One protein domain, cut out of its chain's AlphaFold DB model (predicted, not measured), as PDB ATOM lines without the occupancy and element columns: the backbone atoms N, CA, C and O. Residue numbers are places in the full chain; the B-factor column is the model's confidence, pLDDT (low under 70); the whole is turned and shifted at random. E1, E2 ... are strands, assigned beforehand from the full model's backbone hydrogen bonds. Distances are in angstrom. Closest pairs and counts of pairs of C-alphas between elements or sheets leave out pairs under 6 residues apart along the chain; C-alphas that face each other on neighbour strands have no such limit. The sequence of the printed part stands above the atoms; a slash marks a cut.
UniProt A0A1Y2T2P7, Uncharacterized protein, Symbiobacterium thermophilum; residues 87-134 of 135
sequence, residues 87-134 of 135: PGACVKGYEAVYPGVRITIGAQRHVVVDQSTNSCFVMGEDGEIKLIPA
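This is residues 87 to 134 of the 135 residues of an uncharacterized protein of Symbiobacterium thermophilum (UniProt A0A1Y2T2P7). What shape do these atoms make? They make a small sandwich: a twisted sheet of E1, E4 and E5 faces the hairpin of E2 and E3, and both links between the layers, residues 98 to 101 and 112 to 115, lie at one end. What is it built of? The printed part has 48 residues, no named helix and five named strands, E1 to E5 in chain order, in two antiparallel sheets, E1 - E4 - E5 and E2 - E3; the class is all strand. How large is it? It is compact, with a radius of gyration of the C-alphas of 9.9 A and spans of 25 by 19 by 12 A.

How is the larger sheet paired? E1, residues 90 to 97, is antiparallel to E4, residues 116 to 123, at 168 degrees, with N 93 and O 119 2.8 A apart, within hydrogen-bond range. The inner strand E4 forms a hairpin with E5, residues 129 to 133, at 139 degrees, with N 120 and O 132 2.8 A apart, also within range. What faces it? The hairpin of E2, residues 102 to 105, and E3, residues 108 to 111, has N 103 and O 110 within range at 2.8 A. The sheets' facing parts are 9.3 A centre to centre, and the closest C-alphas of E3 and E5 are His 110 and Ile 129, 6.5 A apart.

Where do the strands begin and end? C-alpha 90 of E1 is at (630.781, 203.791, 884.459), and C-alpha 133 of E5 is at (624.382, 211.441, 878.075). How long are they? From first to last C-alpha, E1 is 13.8 A, E2 10.0 A, E3 10.3 A, E4 17.0 A and E5 13.1 A; E1 bends by 102 degrees at residue 94, E4 by 74 degrees at residue 119.

Is it continuous? The printed part has no cut, and its four links are tight; the two farthest C-alphas, Glu 95 and Asp 126, are 27.3 A apart. Where is confidence low? The model's pLDDT is under 70 at residues 87 to 89, 107 and 125 to 127.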
ATOM      1  N   PRO A  87     640.154 203.894 888.542       58.03
ATOM      2  CA  PRO A  87     639.636 204.927 887.664       58.03
ATOM      3  C   PRO A  87     639.018 204.282 886.417       58.03
ATOM      4  O   PRO A  87     639.645 203.461 885.754       58.03
ATOM      5  N   GLY A  88     637.780 204.665 886.086       63.66
ATOM      6  CA  GLY A  88     637.092 204.210 884.867       63.66
ATOM      7  C   GLY A  88     635.764 203.472 885.065       63.66
ATOM      8  O   GLY A  88     635.170 203.021 884.087       63.66
ATOM      9  N   ALA A  89     635.247 203.357 886.291       68.75
ATOM     10  CA  ALA A  89     633.919 202.786 886.512       68.75
ATOM     11  C   ALA A  89     632.797 203.695 885.942       68.75
ATOM     12  O   ALA A  89     632.588 204.809 886.425       68.75
ATOM     13  N   CYS A  90     632.050 203.205 884.937       72.94
ATOM     14  CA  CYS A  90     630.781 203.791 884.459       72.94
ATOM     15  C   CYS A  90     629.637 202.774 884.577       72.94
ATOM     16  O   CYS A  90     629.806 201.595 884.265       72.94
ATOM     17  N   VAL A  91     628.444 203.256 884.940       79.00
ATOM     18  CA  VAL A  91     627.174 202.548 884.715       79.00
ATOM     19  C   VAL A  91     626.468 203.155 883.512       79.00
ATOM     20  O   VAL A  91     626.077 204.317 883.565       79.00
ATOM     21  N   LYS A  92     626.268 202.374 882.443       78.06
ATOM     22  CA  LYS A  92     625.486 202.787 881.267       78.06
ATOM     23  C   LYS A  92     624.060 202.247 881.350       78.06
ATOM     24  O   LYS A  92     623.858 201.035 881.367       78.06
ATOM     25  N   GLY A  93     623.078 203.140 881.369       78.12
ATOM     26  CA  GLY A  93     621.666 202.836 881.163       78.12
ATOM     27  C   GLY A  93     621.282 203.058 879.701       78.12
ATOM     28  O   GLY A  93     621.253 204.202 879.253       78.12
ATOM     29  N   TYR A  94     620.998 201.972 878.976       72.25
ATOM     30  CA  TYR A  94     620.661 202.005 877.545       72.25
ATOM     31  C   TYR A  94     619.200 202.388 877.275       72.25
ATOM     32  O   TYR A  94     618.936 203.199 876.402       72.25
ATOM     33  N   GLU A  95     618.238 201.837 878.019       76.81
ATOM     34  CA  GLU A  95     616.818 202.158 877.808       76.81
ATOM     35  C   GLU A  95     616.365 203.296 878.722       76.81
ATOM     36  O   GLU A  95     616.240 204.444 878.298       76.81
ATOM     37  N   ALA A  96     616.141 202.992 879.997       79.56
ATOM     38  CA  ALA A  96     615.762 203.968 881.002       79.56
ATOM     39  C   ALA A  96     616.265 203.538 882.378       79.56
ATOM     40  O   ALA A  96     616.209 202.365 882.749       79.56
ATOM     41  N   VAL A  97     616.717 204.512 883.154       81.56
ATOM     42  CA  VAL A  97     616.998 204.380 884.577       81.56
ATOM     43  C   VAL A  97     615.866 205.066 885.318       81.56
ATOM     44  O   VAL A  97     615.646 206.266 885.159       81.56
ATOM     45  N   TYR A  98     615.102 204.283 886.074       83.88
ATOM     46  CA  TYR A  98     613.920 204.765 886.776       83.88
ATOM     47  C   TYR A  98     614.280 205.462 888.099       83.88
ATOM     48  O   TYR A  98     615.318 205.161 888.700       83.88
ATOM     49  N   PRO A  99     613.402 206.349 888.595       82.94
ATOM     50  CA  PRO A  99     613.507 206.895 889.940       82.94
ATOM     51  C   PRO A  99     613.632 205.797 891.001       82.94
ATOM     52  O   PRO A  99     612.943 204.778 890.951       82.94
ATOM     53  N   GLY A 100     614.500 206.016 891.985       81.00
ATOM     54  CA  GLY A 100     614.738 205.088 893.092       81.00
ATOM     55  C   GLY A 100     615.835 204.050 892.841       81.00
ATOM     56  O   GLY A 100     616.183 203.315 893.768       81.00
ATOM     57  N   VAL A 101     616.427 204.008 891.641       83.25
ATOM     58  CA  VAL A 101     617.644 203.222 891.396       83.25
ATOM     59  C   VAL A 101     618.798 203.841 892.180       83.25
ATOM     60  O   VAL A 101     619.057 205.045 892.105       83.25
ATOM     61  N   ARG A 102     619.497 203.009 892.952       84.38
ATOM     62  CA  ARG A 102     620.667 203.426 893.725       84.38
ATOM     63  C   ARG A 102     621.910 202.956 892.987       84.38
ATOM     64  O   ARG A 102     622.096 201.764 892.786       84.38
ATOM     65  N   ILE A 103     622.725 203.906 892.551       83.56
ATOM     66  CA  ILE A 103     623.959 203.665 891.809       83.56
ATOM     67  C   ILE A 103     625.121 203.999 892.724       83.56
ATOM     68  O   ILE A 103     625.212 205.094 893.275       83.56
ATOM     69  N   THR A 104     626.014 203.042 892.889       79.94
ATOM     70  CA  THR A 104     627.137 203.149 893.802       79.94
ATOM     71  C   THR A 104     628.427 202.893 893.031       79.94
ATOM     72  O   THR A 104     628.658 201.782 892.559       79.94
ATOM     73  N   ILE A 105     629.265 203.922 892.905       79.25
ATOM     74  CA  ILE A 105     630.557 203.863 892.209       79.25
ATOM     75  C   ILE A 105     631.644 204.182 893.232       79.25
ATOM     76  O   ILE A 105     631.661 205.275 893.798       79.25
ATOM     77  N   GLY A 106     632.524 203.219 893.522       74.56
ATOM     78  CA  GLY A 106     633.533 203.404 894.568       74.56
ATOM     79  C   GLY A 106     632.887 203.671 895.935       74.56
ATOM     80  O   GLY A 106     631.992 202.938 896.369       74.56
ATOM     81  N   ALA A 107     633.309 204.741 896.611       67.94
ATOM     82  CA  ALA A 107     632.734 205.182 897.884       67.94
ATOM     83  C   ALA A 107     631.426 205.983 897.728       67.94
ATOM     84  O   ALA A 107     630.652 206.070 898.684       67.94
ATOM     85  N   GLN A 108     631.159 206.530 896.540       74.75
ATOM     86  CA  GLN A 108     630.071 207.475 896.326       74.75
ATOM     87  C   GLN A 108     628.763 206.764 895.993       74.75
ATOM     88  O   GLN A 108     628.731 205.750 895.291       74.75
ATOM     89  N   ARG A 109     627.661 207.312 896.510       79.81
ATOM     90  CA  ARG A 109     626.306 206.830 896.246       79.81
ATOM     91  C   ARG A 109     625.490 207.928 895.583       79.81
ATOM     92  O   ARG A 109     625.402 209.034 896.105       79.81
ATOM     93  N   HIS A 110     624.855 207.590 894.473       82.62
ATOM     94  CA  HIS A 110     623.923 208.442 893.759       82.62
ATOM     95  C   HIS A 110     622.557 207.762 893.702       82.62
ATOM     96  O   HIS A 110     622.450 206.570 893.409       82.62
ATOM     97  N   VAL A 111     621.505 208.510 894.021       84.44
ATOM     98  CA  VAL A 111     620.125 208.034 893.910       84.44
ATOM     99  C   VAL A 111     619.497 208.754 892.738       84.44
ATOM    100  O   VAL A 111     619.453 209.982 892.722       84.44
ATOM    101  N   VAL A 112     619.016 207.986 891.770       83.75
ATOM    102  CA  VAL A 112     618.332 208.540 890.608       83.75
ATOM    103  C   VAL A 112     616.968 209.047 891.059       83.75
ATOM    104  O   VAL A 112     616.148 208.273 891.557       83.75
ATOM    105  N   VAL A 113     616.757 210.356 890.939       81.44
ATOM    106  CA  VAL A 113     615.509 211.025 891.343       81.44
ATOM    107  C   VAL A 113     614.533 211.095 890.173       81.44
ATOM    108  O   VAL A 113     613.352 210.815 890.354       81.44
ATOM    109  N   ASP A 114     615.046 211.368 888.974       81.38
ATOM    110  CA  ASP A 114     614.255 211.512 887.755       81.38
ATOM    111  C   ASP A 114     614.601 210.429 886.736       81.38
ATOM    112  O   ASP A 114     615.750 209.988 886.622       81.38
ATOM    113  N   GLN A 115     613.596 210.002 885.969       82.81
ATOM    114  CA  GLN A 115     613.806 209.027 884.908       82.81
ATOM    115  C   GLN A 115     614.810 209.578 883.893       82.81
ATOM    116  O   GLN A 115     614.595 210.635 883.307       82.81
ATOM    117  N   SER A 116     615.886 208.830 883.670       80.12
ATOM    118  CA  SER A 116     616.954 209.214 882.748       80.12
ATOM    119  C   SER A 116     617.104 208.144 881.668       80.12
ATOM    120  O   SER A 116     617.225 206.960 881.978       80.12
ATOM    121  N   THR A 117     617.054 208.530 880.397       81.81
ATOM    122  CA  THR A 117     617.269 207.640 879.240       81.81
ATOM    123  C   THR A 117     618.678 207.856 878.694       81.81
ATOM    124  O   THR A 117     619.238 208.934 878.892       81.81
ATOM    125  N   ASN A 118     619.280 206.847 878.051       80.69
ATOM    126  CA  ASN A 118     620.614 206.956 877.433       80.69
ATOM    127  C   ASN A 118     621.637 207.682 878.327       80.69
ATOM    128  O   ASN A 118     622.113 208.772 878.023       80.69
ATOM    129  N   SER A 119     621.913 207.115 879.496       82.69
ATOM    130  CA  SER A 119     622.597 207.803 880.595       82.69
ATOM    131  C   SER A 119     623.817 207.011 881.063       82.69
ATOM    132  O   SER A 119     623.681 205.845 881.421       82.69
ATOM    133  N   CYS A 120     625.008 207.614 881.080       82.31
ATOM    134  CA  CYS A 120     626.217 207.057 881.701       82.31
ATOM    135  C   CYS A 120     626.494 207.812 883.001       82.31
ATOM    136  O   CYS A 120     626.696 209.025 883.011       82.31
ATOM    137  N   PHE A 121     626.491 207.075 884.104       84.50
ATOM    138  CA  PHE A 121     626.910 207.561 885.410       84.50
ATOM    139  C   PHE A 121     628.394 207.259 885.549       84.50
ATOM    140  O   PHE A 121     628.775 206.087 885.596       84.50
ATOM    141  N   VAL A 122     629.219 208.300 885.586       82.31
ATOM    142  CA  VAL A 122     630.675 208.191 885.727       82.31
ATOM    143  C   VAL A 122     631.122 208.791 887.043       82.31
ATOM    144  O   VAL A 122     630.503 209.729 887.546       82.31
ATOM    145  N   MET A 123     632.231 208.295 887.578       80.19
ATOM    146  CA  MET A 123     632.932 209.005 888.639       80.19
ATOM    147  C   MET A 123     633.745 210.145 888.019       80.19
ATOM    148  O   MET A 123     634.620 209.902 887.190       80.19
ATOM    149  N   GLY A 124     633.409 211.386 888.370       70.94
ATOM    150  CA  GLY A 124     634.184 212.560 887.978       70.94
ATOM    151  C   GLY A 124     635.510 212.647 888.736       70.94
ATOM    152  O   GLY A 124     635.700 211.977 889.749       70.94
ATOM    153  N   GLU A 125     636.406 213.519 888.271       69.06
ATOM    154  CA  GLU A 125     637.703 213.791 888.919       69.06
ATOM    155  C   GLU A 125     637.549 214.295 890.365       69.06
ATOM    156  O   GLU A 125     638.401 214.043 891.210       69.06
ATOM    157  N   ASP A 126     636.408 214.922 890.664       68.12
ATOM    158  CA  ASP A 126     636.047 215.430 891.992       68.12
ATOM    159  C   ASP A 126     635.558 214.325 892.956       68.12
ATOM    160  O   ASP A 126     635.195 214.606 894.096       68.12
ATOM    161  N   GLY A 127     635.480 213.065 892.504       68.38
ATOM    162  CA  GLY A 127     634.943 211.941 893.283       68.38
ATOM    163  C   GLY A 127     633.410 211.888 893.356       68.38
ATOM    164  O   GLY A 127     632.845 211.010 894.009       68.38
ATOM    165  N   GLU A 128     632.714 212.795 892.666       75.69
ATOM    166  CA  GLU A 128     631.254 212.795 892.558       75.69
ATOM    167  C   GLU A 128     630.761 212.006 891.341       75.69
ATOM    168  O   GLU A 128     631.385 211.999 890.278       75.69
ATOM    169  N   ILE A 129     629.600 211.361 891.481       81.00
ATOM    170  CA  ILE A 129     628.945 210.669 890.368       81.00
ATOM    171  C   ILE A 129     628.257 211.718 889.494       81.00
ATOM    172  O   ILE A 129     627.300 212.359 889.931       81.00
ATOM    173  N   LYS A 130     628.732 211.864 888.256       82.38
ATOM    174  CA  LYS A 130     628.159 212.764 887.252       82.38
ATOM    175  C   LYS A 130     627.351 211.962 886.238       82.38
ATOM    176  O   LYS A 130     627.766 210.892 885.790       82.38
ATOM    177  N   LEU A 131     626.194 212.506 885.881       83.31
ATOM    178  CA  LEU A 131     625.347 212.001 884.809       83.31
ATOM    179  C   LEU A 131     625.799 212.625 883.486       83.31
ATOM    180  O   LEU A 131     625.798 213.846 883.343       83.31
ATOM    181  N   ILE A 132     626.171 211.785 882.524       84.12
ATOM    182  CA  ILE A 132     626.550 212.191 881.169       84.12
ATOM    183  C   ILE A 132     625.625 211.465 880.182       84.12
ATOM    184  O   ILE A 132     625.378 210.271 880.363       84.12
ATOM    185  N   PRO A 133     625.111 212.130 879.135       77.25
ATOM    186  CA  PRO A 133     624.382 211.441 878.075       77.25
ATOM    187  C   PRO A 133     625.274 210.382 877.404       77.25
ATOM    188  O   PRO A 133     626.389 210.672 876.967       77.25
ATOM    189  N   ALA A 134     624.784 209.146 877.348       72.19
ATOM    190  CA  ALA A 134     625.395 208.042 876.622       72.19
ATOM    191  C   ALA A 134     624.887 208.082 875.175       72.19
ATOM    192  O   ALA A 134     623.740 207.729 874.915       72.19
TER     193      ALA A 134